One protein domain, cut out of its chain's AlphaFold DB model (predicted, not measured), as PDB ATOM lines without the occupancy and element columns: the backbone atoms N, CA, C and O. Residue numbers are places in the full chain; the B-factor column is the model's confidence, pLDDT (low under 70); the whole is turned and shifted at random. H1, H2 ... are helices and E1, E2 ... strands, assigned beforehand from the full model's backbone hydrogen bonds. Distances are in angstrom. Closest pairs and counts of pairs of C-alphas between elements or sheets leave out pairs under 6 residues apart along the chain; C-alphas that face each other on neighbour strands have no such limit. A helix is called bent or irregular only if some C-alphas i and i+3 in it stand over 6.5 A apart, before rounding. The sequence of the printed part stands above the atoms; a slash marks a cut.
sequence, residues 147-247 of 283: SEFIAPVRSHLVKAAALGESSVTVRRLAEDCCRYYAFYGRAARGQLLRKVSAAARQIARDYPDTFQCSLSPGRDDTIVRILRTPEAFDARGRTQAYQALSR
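What this domain is: This is residues 147 to 247 of the 283 residues of an uncharacterized protein of Streptomyces sp. SID486 (UniProt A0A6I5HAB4). A small three-stranded antiparallel sheet has two helices, H1 and the long H3, crossing each other over one face, while H2 crosses both near one end of the sheet. H4 lies off the sheet, touching H1 alone, and makes one end of the longest axis; the H2 to H3 link, with Gly 185, makes the other. The printed part has 101 residues with four named helices and three named strands, in the order H1 E1 H2 H3 E2 E3 H4; the sheet's order is E1 E3 E2 and the class is mostly helix. It is compact, with a radius of gyration of the C-alphas of 13.8 A, yet elongated, spanning 46 by 29 by 21 A.

How they stand to each other: H1, residues 147 to 162, is the hub, touching three helices. With residues 152 to 157 alone it touches H2, residues 170 to 177, about perpendicular at 82 degrees; the closest C-alphas are those of Pro 152 and Cys 177, 6.2 A apart. With residues 147 to 154 alone it touches residues 195 to 203 of H3, residues 186 to 206, at a steep tilt of 69.6 degrees, only just short of about perpendicular, the same way; the C-alphas of Ile 150 and Ala 199 are closest, 5.0 A. With residues 154 to 158 alone it touches residues 242 to 246 of H4, residues 235 to 246, at a shallow tilt of 20 degrees, opposite ways; the C-alphas of Ser 155 and Ser 246 are closest, 6.8 A. H2 touches H3, about perpendicular at 83 degrees, closest at the C-alphas of Ala 174 and Leu 193, 5.9 A. In the sheet, the inner strand E3, residues 222 to 226, is antiparallel to E1, residues 167 to 169, with N 168 and O 224 2.9 A apart, within hydrogen-bond range. E3 forms a hairpin with E2, residues 211 to 215, where N 223 and O 214 are 2.8 A apart, within range. H1 and H3 are on the same face, making two layers, helices on one face of a sheet; H3 lies over E3 and E2 at a height over the sheet of 10.3 A, while H2 only grazes the sheet with residues 170 to 173. E1, H2 H3 and E2 form a split strand-helix-strand unit, two strands running the same way with E3 between them, its crossover right-handed. Every O i to N i+4 pair is within hydrogen-bond range in H2 and H3, against 10 of 12 in H1 and 6 of 8 in H4.

Where its parts are: H1 begins at C-alpha 147, (10.646, -37.757, 27.343), and is 23.7 A long; it is only just irregular, with C-alphas 148 and 151 6.7 A apart. H3 is 30.2 A long and E2 13.5 A. H4, 18.0 A, is irregular, with C-alphas 236 and 239 7.7 A apart, and ends at C-alpha 246, (5.693, -28.727, 15.679).

The domain as a whole: The two C-alphas farthest apart, those of Gly 185 and Arg 236, are 46.5 A apart. The printed part has no cut and no long link. The mean pLDDT of the printed part is 85.1, and residues 217 to 220 and 229 to 247 are under 70.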
ATOM      1  N   SER A 147      11.328 -37.864  28.636       94.44
ATOM      2  CA  SER A 147      10.646 -37.757  27.343       94.44
ATOM      3  C   SER A 147       9.412 -36.848  27.376       94.44
ATOM      4  O   SER A 147       9.110 -36.192  26.374       94.44
ATOM      5  N   GLU A 148       8.748 -36.730  28.531       95.00
ATOM      6  CA  GLU A 148       7.545 -35.908  28.707       95.00
ATOM      7  C   GLU A 148       7.853 -34.412  28.587       95.00
ATOM      8  O   GLU A 148       7.009 -33.622  28.165       95.00
ATOM      9  N   PHE A 149       9.102 -34.021  28.853       96.31
ATOM     10  CA  PHE A 149       9.565 -32.638  28.773       96.31
ATOM     11  C   PHE A 149       9.867 -32.181  27.342       96.31
ATOM     12  O   PHE A 149       9.871 -30.981  27.067       96.31
ATOM     13  N   ILE A 150      10.104 -33.104  26.402       95.50
ATOM     14  CA  ILE A 150      10.573 -32.756  25.051       95.50
ATOM     15  C   ILE A 150       9.523 -31.935  24.297       95.50
ATOM     16  O   ILE A 150       9.828 -30.867  23.764       95.50
ATOM     17  N   ALA A 151       8.277 -32.409  24.243       94.38
ATOM     18  CA  ALA A 151       7.237 -31.739  23.465       94.38
ATOM     19  C   ALA A 151       6.866 -30.342  24.017       94.38
ATOM     20  O   ALA A 151       6.806 -29.403  23.211       94.38
ATOM     21  N   PRO A 152       6.670 -30.149  25.339       95.44
ATOM     22  CA  PRO A 152       6.458 -28.824  25.922       95.44
ATOM     23  C   PRO A 152       7.638 -27.879  25.672       95.44
ATOM     24  O   PRO A 152       7.441 -26.796  25.122       95.44
ATOM     25  N   VAL A 153       8.874 -28.298  25.974       96.56
ATOM     26  CA  VAL A 153      10.065 -27.445  25.803       96.56
ATOM     27  C   VAL A 153      10.239 -27.028  24.344       96.56
ATOM     28  O   VAL A 153      10.470 -25.853  24.058       96.56
ATOM     29  N   ARG A 154      10.048 -27.956  23.400       95.50
ATOM     30  CA  ARG A 154      10.096 -27.652  21.964       95.50
ATOM     31  C   ARG A 154       9.041 -26.627  21.563       95.50
ATOM     32  O   ARG A 154       9.351 -25.704  20.821       95.50
ATOM     33  N   SER A 155       7.818 -26.758  22.074       94.81
ATOM     34  CA  SER A 155       6.732 -25.814  21.780       94.81
ATOM     35  C   SER A 155       7.080 -24.393  22.241       94.81
ATOM     36  O   SER A 155       6.854 -23.434  21.504       94.81
ATOM     37  N   HIS A 156       7.708 -24.254  23.411       95.44
ATOM     38  CA  HIS A 156       8.180 -22.961  23.912       95.44
ATOM     39  C   HIS A 156       9.367 -22.397  23.119       95.44
ATOM     40  O   HIS A 156       9.396 -21.199  22.849       95.44
ATOM     41  N   LEU A 157      10.310 -23.236  22.685       94.38
ATOM     42  CA  LEU A 157      11.409 -22.804  21.812       94.38
ATOM     43  C   LEU A 157      10.909 -22.322  20.445       94.38
ATOM     44  O   LEU A 157      11.364 -21.296  19.946       94.38
ATOM     45  N   VAL A 158       9.935 -23.024  19.862       92.44
ATOM     46  CA  VAL A 158       9.282 -22.616  18.611       92.44
ATOM     47  C   VAL A 158       8.543 -21.288  18.790       92.44
ATOM     48  O   VAL A 158       8.660 -20.408  17.940       92.44
ATOM     49  N   LYS A 159       7.834 -21.113  19.913       92.75
ATOM     50  CA  LYS A 159       7.197 -19.839  20.267       92.75
ATOM     51  C   LYS A 159       8.224 -18.707  20.367       92.75
ATOM     52  O   LYS A 159       7.995 -17.649  19.796       92.75
ATOM     53  N   ALA A 160       9.346 -18.923  21.053       91.88
ATOM     54  CA  ALA A 160      10.401 -17.918  21.175       91.88
ATOM     55  C   ALA A 160      11.003 -17.546  19.810       91.88
ATOM     56  O   ALA A 160      11.200 -16.366  19.531       91.88
ATOM     57  N   ALA A 161      11.206 -18.530  18.927       89.50
ATOM     58  CA  ALA A 161      11.656 -18.282  17.560       89.50
ATOM     59  C   ALA A 161      10.646 -17.436  16.765       89.50
ATOM     60  O   ALA A 161      11.047 -16.486  16.108       89.50
ATOM     61  N   ALA A 162       9.344 -17.731  16.878       86.62
ATOM     62  CA  ALA A 162       8.273 -16.947  16.246       86.62
ATOM     63  C   ALA A 162       8.122 -15.520  16.799       86.62
ATOM     64  O   ALA A 162       7.578 -14.647  16.130       86.62
ATOM     65  N   LEU A 163       8.593 -15.274  18.022       88.69
ATOM     66  CA  LEU A 163       8.664 -13.936  18.611       88.69
ATOM     67  C   LEU A 163       9.956 -13.189  18.230       88.69
ATOM     68  O   LEU A 163      10.166 -12.071  18.695       88.69
ATOM     69  N   GLY A 164      10.820 -13.785  17.402       86.12
ATOM     70  CA  GLY A 164      12.090 -13.190  16.984       86.12
ATOM     71  C   GLY A 164      13.154 -13.156  18.085       86.12
ATOM     72  O   GLY A 164      14.102 -12.375  18.002       86.12
ATOM     73  N   GLU A 165      13.019 -13.972  19.133       91.31
ATOM     74  CA  GLU A 165      14.029 -14.041  20.187       91.31
ATOM     75  C   GLU A 165      15.311 -14.705  19.662       91.31
ATOM     76  O   GLU A 165      15.275 -15.764  19.041       91.31
ATOM     77  N   SER A 166      16.475 -14.116  19.947       89.50
ATOM     78  CA  SER A 166      17.771 -14.685  19.543       89.50
ATOM     79  C   SER A 166      18.253 -15.806  20.470       89.50
ATOM     80  O   SER A 166      19.121 -16.605  20.110       89.50
ATOM     81  N   SER A 167      17.753 -15.842  21.707       92.25
ATOM     82  CA  SER A 167      18.160 -16.827  22.709       92.25
ATOM     83  C   SER A 167      17.213 -16.883  23.900       92.25
ATOM     84  O   SER A 167      16.714 -15.846  24.332       92.25
ATOM     85  N   VAL A 168      17.089 -18.061  24.512       94.12
ATOM     86  CA  VAL A 168      16.305 -18.286  25.733       94.12
ATOM     87  C   VAL A 168      17.146 -19.039  26.764       94.12
ATOM     88  O   VAL A 168      17.817 -20.020  26.446       94.12
ATOM     89  N   THR A 169      17.124 -18.596  28.021       94.38
ATOM     90  CA  THR A 169      17.748 -19.330  29.137       94.38
ATOM     91  C   THR A 169      16.912 -20.550  29.515       94.38
ATOM     92  O   THR A 169      15.683 -20.465  29.532       94.38
ATOM     93  N   VAL A 170      17.550 -21.641  29.937       94.25
ATOM     94  CA  VAL A 170      16.851 -22.837  30.435       94.25
ATOM     95  C   VAL A 170      15.998 -22.530  31.669       94.25
ATOM     96  O   VAL A 170      14.925 -23.107  31.815       94.25
ATOM     97  N   ARG A 171      16.412 -21.583  32.520       94.12
ATOM     98  CA  ARG A 171      15.594 -21.114  33.649       94.12
ATOM     99  C   ARG A 171      14.248 -20.543  33.206       94.12
ATOM    100  O   ARG A 171      13.221 -21.007  33.684       94.12
ATOM    101  N   ARG A 172      14.256 -19.603  32.256       94.00
ATOM    102  CA  ARG A 172      13.027 -19.055  31.661       94.00
ATOM    103  C   ARG A 172      12.181 -20.142  30.996       94.00
ATOM    104  O   ARG A 172      10.976 -20.161  31.187       94.00
ATOM    105  N   LEU A 173      12.803 -21.085  30.277       94.81
ATOM    106  CA  LEU A 173      12.067 -22.221  29.710       94.81
ATOM    107  C   LEU A 173      11.368 -23.039  30.796       94.81
ATOM    108  O   LEU A 173      10.213 -23.394  30.611       94.81
ATOM    109  N   ALA A 174      12.038 -23.310  31.920       95.19
ATOM    110  CA  ALA A 174      11.443 -24.042  33.033       95.19
ATOM    111  C   ALA A 174      10.282 -23.268  33.676       95.19
ATOM    112  O   ALA A 174       9.250 -23.866  33.961       95.19
ATOM    113  N   GLU A 175      10.418 -21.953  33.856       94.88
ATOM    114  CA  GLU A 175       9.343 -21.080  34.352       94.88
ATOM    115  C   GLU A 175       8.129 -21.059  33.414       94.88
ATOM    116  O   GLU A 175       6.993 -21.091  33.885       94.88
ATOM    117  N   ASP A 176       8.366 -21.060  32.101       92.94
ATOM    118  CA  ASP A 176       7.311 -21.002  31.094       92.94
ATOM    119  C   ASP A 176       6.629 -22.364  30.865       92.94
ATOM    120  O   ASP A 176       5.423 -22.403  30.617       92.94
ATOM    121  N   CYS A 177       7.372 -23.479  30.919       93.19
ATOM    122  CA  CYS A 177       6.828 -24.806  30.617       93.19
ATOM    123  C   CYS A 177       6.297 -25.546  31.849       93.19
ATOM    124  O   CYS A 177       5.318 -26.281  31.748       93.19
ATOM    125  N   CYS A 178       6.930 -25.399  33.017       93.75
ATOM    126  CA  CYS A 178       6.520 -26.125  34.216       93.75
ATOM    127  C   CYS A 178       5.438 -25.334  34.949       93.75
ATOM    128  O   CYS A 178       5.694 -24.278  35.536       93.75
ATOM    129  N   ARG A 179       4.211 -25.863  34.963       91.62
ATOM    130  CA  ARG A 179       3.116 -25.219  35.688       91.62
ATOM    131  C   ARG A 179       3.476 -25.096  37.166       91.62
ATOM    132  O   ARG A 179       4.000 -26.029  37.762       91.62
ATOM    133  N   TYR A 180       3.182 -23.936  37.751       92.56
ATOM    134  CA  TYR A 180       3.450 -23.654  39.162       92.56
ATOM    135  C   TYR A 180       4.932 -23.730  39.562       92.56
ATOM    136  O   TYR A 180       5.215 -23.830  40.752       92.56
ATOM    137  N   TYR A 181       5.880 -23.613  38.619       93.44
ATOM    138  CA  TYR A 181       7.323 -23.699  38.889       93.44
ATOM    139  C   TYR A 181       7.774 -22.882  40.112       93.44
ATOM    140  O   TYR A 181       8.527 -23.377  40.947       93.44
ATOM    141  N   ALA A 182       7.272 -21.651  40.260       91.50
ATOM    142  CA  ALA A 182       7.608 -20.762  41.373       91.50
ATOM    143  C   ALA A 182       7.184 -21.294  42.757       91.50
ATOM    144  O   ALA A 182       7.796 -20.924  43.757       91.50
ATOM    145  N   PHE A 183       6.170 -22.162  42.815       92.06
ATOM    146  CA  PHE A 183       5.651 -22.749  44.051       92.06
ATOM    147  C   PHE A 183       6.418 -24.000  44.496       92.06
ATOM    148  O   PHE A 183       6.277 -24.399  45.650       92.06
ATOM    149  N   TYR A 184       7.234 -24.603  43.624       94.00
ATOM    150  CA  TYR A 184       8.013 -25.794  43.964       94.00
ATOM    151  C   TYR A 184       9.166 -25.495  44.935       94.00
ATOM    152  O   TYR A 184       9.883 -24.487  44.828       94.00
ATOM    153  N   GLY A 185       9.432 -26.437  45.838       92.69
ATOM    154  CA  GLY A 185      10.614 -26.449  46.684       92.69
ATOM    155  C   GLY A 185      11.907 -26.398  45.867       92.69
ATOM    156  O   GLY A 185      11.965 -26.744  44.684       92.69
ATOM    157  N   ARG A 186      12.993 -25.926  46.491       92.62
ATOM    158  CA  ARG A 186      14.276 -25.708  45.798       92.62
ATOM    159  C   ARG A 186      14.821 -26.987  45.152       92.62
ATOM    160  O   ARG A 186      15.368 -26.911  44.053       92.62
ATOM    161  N   ALA A 187      14.676 -28.128  45.826       92.50
ATOM    162  CA  ALA A 187      15.122 -29.419  45.317       92.50
ATOM    163  C   ALA A 187      14.370 -29.782  44.027       92.50
ATOM    164  O   ALA A 187      15.009 -29.908  42.983       92.50
ATOM    165  N   ALA A 188      13.033 -29.831  44.074       94.38
ATOM    166  CA  ALA A 188      12.184 -30.124  42.919       94.38
ATOM    167  C   ALA A 188      12.411 -29.142  41.758       94.38
ATOM    168  O   ALA A 188      12.626 -29.573  40.627       94.38
ATOM    169  N   ARG A 189      12.519 -27.829  42.021       95.12
ATOM    170  CA  ARG A 189      12.884 -26.837  40.987       95.12
ATOM    171  C   ARG A 189      14.220 -27.136  40.314       95.12
ATOM    172  O   ARG A 189      14.346 -26.949  39.105       95.12
ATOM    173  N   GLY A 190      15.215 -27.585  41.077       94.69
ATOM    174  CA  GLY A 190      16.505 -28.012  40.539       94.69
ATOM    175  C   GLY A 190      16.386 -29.260  39.662       94.69
ATOM    176  O   GLY A 190      17.043 -29.349  38.627       94.69
ATOM    177  N   GLN A 191      15.525 -30.209  40.032       96.06
ATOM    178  CA  GLN A 191      15.253 -31.402  39.230       96.06
ATOM    179  C   GLN A 191      14.517 -31.063  37.924       96.06
ATOM    180  O   GLN A 191      14.993 -31.445  36.855       96.06
ATOM    181  N   LEU A 192      13.450 -30.260  37.994       96.31
ATOM    182  CA  LEU A 192      12.732 -29.737  36.825       96.31
ATOM    183  C   LEU A 192      13.684 -29.006  35.873       96.31
ATOM    184  O   LEU A 192      13.707 -29.287  34.679       96.31
ATOM    185  N   LEU A 193      14.538 -28.124  36.405       95.81
ATOM    186  CA  LEU A 193      15.520 -27.394  35.603       95.81
ATOM    187  C   LEU A 193      16.490 -28.342  34.878       95.81
ATOM    188  O   LEU A 193      16.815 -28.115  33.713       95.81
ATOM    189  N   ARG A 194      16.937 -29.419  35.540       95.25
ATOM    190  CA  ARG A 194      17.787 -30.444  34.914       95.25
ATOM    191  C   ARG A 194      17.062 -31.163  33.776       95.25
ATOM    192  O   ARG A 194      17.653 -31.292  32.706       95.25
ATOM    193  N   LYS A 195      15.804 -31.570  33.972       96.81
ATOM    194  CA  LYS A 195      15.000 -32.243  32.936       96.81
ATOM    195  C   LYS A 195      14.718 -31.328  31.743       96.81
ATOM    196  O   LYS A 195      14.963 -31.711  30.602       96.81
ATOM    197  N   VAL A 196      14.346 -30.072  31.992       96.69
ATOM    198  CA  VAL A 196      14.178 -29.050  30.942       96.69
ATOM    199  C   VAL A 196      15.491 -28.807  30.191       96.69
ATOM    200  O   VAL A 196      15.497 -28.728  28.964       96.69
ATOM    201  N   SER A 197      16.626 -28.747  30.896       95.56
ATOM    202  CA  SER A 197      17.953 -28.628  30.276       95.56
ATOM    203  C   SER A 197      18.278 -29.824  29.378       95.56
ATOM    204  O   SER A 197      18.777 -29.650  28.266       95.56
ATOM    205  N   ALA A 198      17.989 -31.044  29.840       95.06
ATOM    206  CA  ALA A 198      18.197 -32.266  29.072       95.06
ATOM    207  C   ALA A 198      17.334 -32.284  27.802       95.06
ATOM    208  O   ALA A 198      17.868 -32.515  26.714       95.06
ATOM    209  N   ALA A 199      16.049 -31.939  27.921       96.44
ATOM    210  CA  ALA A 199      15.129 -31.809  26.795       96.44
ATOM    211  C   ALA A 199      15.600 -30.747  25.789       96.44
ATOM    212  O   ALA A 199      15.667 -31.022  24.594       96.44
ATOM    213  N   ALA A 200      16.018 -29.564  26.253       96.19
ATOM    214  CA  ALA A 200      16.548 -28.509  25.388       96.19
ATOM    215  C   ALA A 200      17.806 -28.956  24.620       96.19
ATOM    216  O   ALA A 200      17.920 -28.711  23.419       96.19
ATOM    217  N   ARG A 201      18.730 -29.666  25.284       94.88
ATOM    218  CA  ARG A 201      19.919 -30.236  24.627       94.88
ATOM    219  C   ARG A 201      19.550 -31.307  23.607       94.88
ATOM    220  O   ARG A 201      20.184 -31.363  22.560       94.88
ATOM    221  N   GLN A 202      18.559 -32.146  23.905       95.19
ATOM    222  CA  GLN A 202      18.055 -33.141  22.961       95.19
ATOM    223  C   GLN A 202      17.457 -32.465  21.723       95.19
ATOM    224  O   GLN A 202      17.867 -32.779  20.614       95.19
ATOM    225  N   ILE A 203      16.598 -31.461  21.903       95.31
ATOM    226  CA  ILE A 203      16.001 -30.698  20.798       95.31
ATOM    227  C   ILE A 203      17.081 -30.014  19.948       95.31
ATOM    228  O   ILE A 203      16.998 -30.037  18.726       95.31
ATOM    229  N   ALA A 204      18.121 -29.446  20.562       94.00
ATOM    230  CA  ALA A 204      19.232 -28.853  19.815       94.00
ATOM    231  C   ALA A 204      20.054 -29.888  19.022       94.00
ATOM    232  O   ALA A 204      20.593 -29.553  17.973       94.00
ATOM    233  N   ARG A 205      20.142 -31.142  19.488       94.19
ATOM    234  CA  ARG A 205      20.746 -32.240  18.712       94.19
ATOM    235  C   ARG A 205      19.861 -32.684  17.553       94.19
ATOM    236  O   ARG A 205      20.387 -32.983  16.489       94.19
ATOM    237  N   ASP A 206      18.550 -32.716  17.766       93.38
ATOM    238  CA  ASP A 206      17.579 -33.145  16.755       93.38
ATOM    239  C   ASP A 206      17.369 -32.076  15.667       93.38
ATOM    240  O   ASP A 206      17.061 -32.407  14.523       93.38
ATOM    241  N   TYR A 207      17.573 -30.796  16.004       91.31
ATOM    242  CA  TYR A 207      17.390 -29.645  15.112       91.31
ATOM    243  C   TYR A 207      18.591 -28.673  15.162       91.31
ATOM    244  O   TYR A 207      18.428 -27.505  15.543       91.31
ATOM    245  N   PRO A 208      19.798 -29.118  14.759       90.75
ATOM    246  CA  PRO A 208      21.034 -28.343  14.903       90.75
ATOM    247  C   PRO A 208      21.059 -27.069  14.049       90.75
ATOM    248  O   PRO A 208      21.717 -26.099  14.412       90.75
ATOM    249  N   ASP A 209      20.304 -27.036  12.947       87.50
ATOM    250  CA  ASP A 209      20.196 -25.856  12.082       87.50
ATOM    251  C   ASP A 209      19.355 -24.729  12.702       87.50
ATOM    252  O   ASP A 209      19.423 -23.584  12.255       87.50
ATOM    253  N   THR A 210      18.533 -25.048  13.707       87.38
ATOM    254  CA  THR A 210      17.577 -24.113  14.325       87.38
ATOM    255  C   THR A 210      18.014 -23.709  15.728       87.38
ATOM    256  O   THR A 210      17.944 -22.531  16.078       87.38
ATOM    257  N   PHE A 211      18.494 -24.661  16.533       93.12
ATOM    258  CA  PHE A 211      18.799 -24.440  17.945       93.12
ATOM    259  C   PHE A 211      20.219 -24.878  18.301       93.12
ATOM    260  O   PHE A 211      20.680 -25.939  17.895       93.12
ATOM    261  N   GLN A 212      20.883 -24.102  19.157       93.38
ATOM    262  CA  GLN A 212      22.192 -24.445  19.709       93.38
ATOM    263  C   GLN A 212      22.219 -24.215  21.217       93.38
ATOM    264  O   GLN A 212      21.932 -23.121  21.696       93.38
ATOM    265  N   CYS A 213      22.613 -25.229  21.983       91.06
ATOM    266  CA  CYS A 213      22.822 -25.085  23.422       91.06
ATOM    267  C   CYS A 213      24.266 -24.665  23.725       91.06
ATOM    268  O   CYS A 213      25.211 -25.277  23.235       91.06
ATOM    269  N   SER A 214      24.436 -23.656  24.577       88.75
ATOM    270  CA  SER A 214      25.736 -23.204  25.088       88.75
ATOM    271  C   SER A 214      25.623 -22.816  26.563       88.75
ATOM    272  O   SER A 214      24.522 -22.586  27.068       88.75
ATOM    273  N   LEU A 215      26.747 -22.758  27.273       84.12
ATOM    274  CA  LEU A 215      26.785 -22.147  28.601       84.12
ATOM    275  C   LEU A 215      26.819 -20.624  28.454       84.12
ATOM    276  O   LEU A 215      27.475 -20.095  27.553       84.12
ATOM    277  N   SER A 216      26.102 -19.922  29.325       74.75
ATOM    278  CA  SER A 216      26.142 -18.465  29.367       74.75
ATOM    279  C   SER A 216      27.537 -17.977  29.783       74.75
ATOM    280  O   SER A 216      28.077 -18.462  30.779       74.75
ATOM    281  N   PRO A 217      28.144 -16.998  29.089       61.94
ATOM    282  CA  PRO A 217      29.396 -16.408  29.545       61.94
ATOM    283  C   PRO A 217      29.185 -15.711  30.898       61.94
ATOM    284  O   PRO A 217      28.372 -14.795  31.013       61.94
ATOM    285  N   GLY A 218      29.909 -16.144  31.935       64.75
ATOM    286  CA  GLY A 218      29.869 -15.533  33.270       64.75
ATOM    287  C   GLY A 218      28.683 -15.937  34.159       64.75
ATOM    288  O   GLY A 218      28.528 -15.370  35.240       64.75
ATOM    289  N   ARG A 219      27.852 -16.905  33.745       66.62
ATOM    290  CA  ARG A 219      26.820 -17.527  34.595       66.62
ATOM    291  C   ARG A 219      26.774 -19.035  34.365       66.62
ATOM    292  O   ARG A 219      26.824 -19.474  33.222       66.62
ATOM    293  N   ASP A 220      26.510 -19.805  35.416       68.25
ATOM    294  CA  ASP A 220      26.258 -21.256  35.334       68.25
ATOM    295  C   ASP A 220      24.867 -21.593  34.750       68.25
ATOM    296  O   ASP A 220      24.233 -22.578  35.132       68.25
ATOM    297  N   ASP A 221      24.343 -20.758  33.848       78.88
ATOM    298  CA  ASP A 221      23.038 -20.964  33.223       78.88
ATOM    299  C   ASP A 221      23.205 -21.447  31.780       78.88
ATOM    300  O   ASP A 221      24.050 -20.957  31.027       78.88
ATOM    301  N   THR A 222      22.395 -22.425  31.384       87.00
ATOM    302  CA  THR A 222      22.396 -22.936  30.008       87.00
ATOM    303  C   THR A 222      21.516 -22.034  29.148       87.00
ATOM    304  O   THR A 222      20.384 -21.725  29.518       87.00
ATOM    305  N   ILE A 223      22.020 -21.629  27.985       92.69
ATOM    306  CA  ILE A 223      21.300 -20.807  27.011       92.69
ATOM    307  C   ILE A 223      21.087 -21.608  25.734       92.69
ATOM    308  O   ILE A 223      22.022 -22.204  25.194       92.69
ATOM    309  N   VAL A 224      19.858 -21.572  25.228       92.62
ATOM    310  CA  VAL A 224      19.499 -22.052  23.896       92.62
ATOM    311  C   VAL A 224      19.503 -20.855  22.952       92.62
ATOM    312  O   VAL A 224      18.679 -19.955  23.084       92.62
ATOM    313  N   ARG A 225      20.455 -20.816  22.023       92.12
ATOM    314  CA  ARG A 225      20.508 -19.845  20.928       92.12
ATOM    315  C   ARG A 225      19.613 -20.319  19.795       92.12
ATOM    316  O   ARG A 225      19.619 -21.503  19.458       92.12
ATOM    317  N   ILE A 226      18.879 -19.384  19.213       90.88
ATOM    318  CA  ILE A 226      18.024 -19.613  18.054       90.88
ATOM    319  C   ILE A 226      18.825 -19.115  16.850       90.88
ATOM    320  O   ILE A 226      19.056 -17.919  16.701       90.88
ATOM    321  N   LEU A 227      19.359 -20.053  16.066       84.25
ATOM    322  CA  LEU A 227      20.312 -19.766  14.986       84.25
ATOM    323  C   LEU A 227      19.621 -19.290  13.716       84.25
ATOM    324  O   LEU A 227      20.125 -18.424  13.005       84.25
ATOM    325  N   ARG A 228      18.479 -19.903  13.419       71.56
ATOM    326  CA  ARG A 228      17.659 -19.604  12.256       71.56
ATOM    327  C   ARG A 228      16.220 -19.613  12.706       71.56
ATOM    328  O   ARG A 228      15.764 -20.585  13.304       71.56
ATOM    329  N   THR A 229      15.517 -18.532  12.422       62.12
ATOM    330  CA  THR A 229      14.076 -18.495  12.600       62.12
ATOM    331  C   THR A 229      13.423 -18.860  11.261       62.12
ATOM    332  O   THR A 229      13.998 -18.583  10.203       62.12
ATOM    333  N   PRO A 230      12.259 -19.525  11.246       57.25
ATOM    334  CA  PRO A 230      11.546 -19.824  10.004       57.25
ATOM    335  C   PRO A 230      11.224 -18.589   9.149       57.25
ATOM    336  O   PRO A 230      10.996 -18.738   7.955       57.25
ATOM    337  N   GLU A 231      11.236 -17.376   9.714       53.91
ATOM    338  CA  GLU A 231      11.135 -16.127   8.945       53.91
ATOM    339  C   GLU A 231      12.367 -15.822   8.081       53.91
ATOM    340  O   GLU A 231      12.265 -15.022   7.155       53.91
ATOM    341  N   ALA A 232      13.516 -16.453   8.346       52.25
ATOM    342  CA  ALA A 232      14.692 -16.382   7.480       52.25
ATOM    343  C   ALA A 232      14.559 -17.258   6.216       52.25
ATOM    344  O   ALA A 232      15.398 -17.166   5.320       52.25
ATOM    345  N   PHE A 233      13.522 -18.103   6.137       51.72
ATOM    346  CA  PHE A 233      13.123 -18.793   4.911       51.72
ATOM    347  C   PHE A 233      12.077 -17.975   4.141       51.72
ATOM    348  O   PHE A 233      11.301 -17.222   4.728       51.72
ATOM    349  N   ASP A 234      12.064 -18.148   2.815       53.03
ATOM    350  CA  ASP A 234      11.095 -17.568   1.877       53.03
ATOM    351  C   ASP A 234       9.666 -17.574   2.458       53.03
ATOM    352  O   ASP A 234       9.214 -18.568   3.037       53.03
ATOM    353  N   ALA A 235       8.940 -16.461   2.302       53.91
ATOM    354  CA  ALA A 235       7.623 -16.227   2.896       53.91
ATOM    355  C   ALA A 235       6.610 -17.349   2.586       53.91
ATOM    356  O   ALA A 235       5.702 -17.591   3.382       53.91
ATOM    357  N   ARG A 236       6.813 -18.072   1.477       57.12
ATOM    358  CA  ARG A 236       6.000 -19.212   1.023       57.12
ATOM    359  C   ARG A 236       6.209 -20.508   1.834       57.12
ATOM    360  O   ARG A 236       5.329 -21.362   1.833       57.12
ATOM    361  N   GLY A 237       7.325 -20.659   2.560       55.72
ATOM    362  CA  GLY A 237       7.689 -21.864   3.333       55.72
ATOM    363  C   GLY A 237       7.477 -21.773   4.853       55.72
ATOM    364  O   GLY A 237       7.678 -22.758   5.569       55.72
ATOM    365  N   ARG A 238       7.046 -20.611   5.365       61.75
ATOM    366  CA  ARG A 238       6.931 -20.307   6.807       61.75
ATOM    367  C   ARG A 238       6.073 -21.318   7.565       61.75
ATOM    368  O   ARG A 238       6.508 -21.896   8.560       61.75
ATOM    369  N   THR A 239       4.862 -21.561   7.075       61.97
ATOM    370  CA  THR A 239       3.905 -22.468   7.719       61.97
ATOM    371  C   THR A 239       4.419 -23.907   7.715       61.97
ATOM    372  O   THR A 239       4.306 -24.594   8.727       61.97
ATOM    373  N   GLN A 240       5.058 -24.352   6.628       61.69
ATOM    374  CA  GLN A 240       5.612 -25.705   6.525       61.69
ATOM    375  C   GLN A 240       6.790 -25.926   7.484       61.69
ATOM    376  O   GLN A 240       6.867 -26.979   8.110       61.69
ATOM    377  N   ALA A 241       7.663 -24.931   7.666       60.50
ATOM    378  CA  ALA A 241       8.787 -25.011   8.600       60.50
ATOM    379  C   ALA A 241       8.323 -25.054  10.068       60.50
ATOM    380  O   ALA A 241       8.768 -25.911  10.837       60.50
ATOM    381  N   TYR A 242       7.357 -24.210  10.454       64.25
ATOM    382  CA  TYR A 242       6.741 -24.288  11.784       64.25
ATOM    383  C   TYR A 242       5.989 -25.601  12.002       64.25
ATOM    384  O   TYR A 242       6.051 -26.174  13.089       64.25
ATOM    385  N   GLN A 243       5.312 -26.112  10.972       66.75
ATOM    386  CA  GLN A 243       4.678 -27.427  11.013       66.75
ATOM    387  C   GLN A 243       5.706 -28.558  11.129       66.75
ATOM    388  O   GLN A 243       5.466 -29.511  11.862       66.75
ATOM    389  N   ALA A 244       6.863 -28.472  10.473       65.00
ATOM    390  CA  ALA A 244       7.922 -29.473  10.586       65.00
ATOM    391  C   ALA A 244       8.511 -29.526  12.007       65.00
ATOM    392  O   ALA A 244       8.731 -30.614  12.540       65.00
ATOM    393  N   LEU A 245       8.691 -28.366  12.649       62.25
ATOM    394  CA  LEU A 245       9.157 -28.263  14.036       62.25
ATOM    395  C   LEU A 245       8.086 -28.679  15.061       62.25
ATOM    396  O   LEU A 245       8.411 -29.246  16.108       62.25
ATOM    397  N   SER A 246       6.807 -28.413  14.777       62.25
ATOM    398  CA  SER A 246       5.693 -28.727  15.679       62.25
ATOM    399  C   SER A 246       5.165 -30.152  15.530       62.25
ATOM    400  O   SER A 246       4.603 -30.682  16.494       62.25
ATOM    401  N   ARG A 247       5.387 -30.811  14.377       64.31
ATOM    402  CA  ARG A 247       5.030 -32.217  14.150       64.31
ATOM    403  C   ARG A 247       5.582 -33.045  15.309       64.31
ATOM    404  O   ARG A 247       6.789 -33.190  15.516       64.31
TER     405      ARG A 247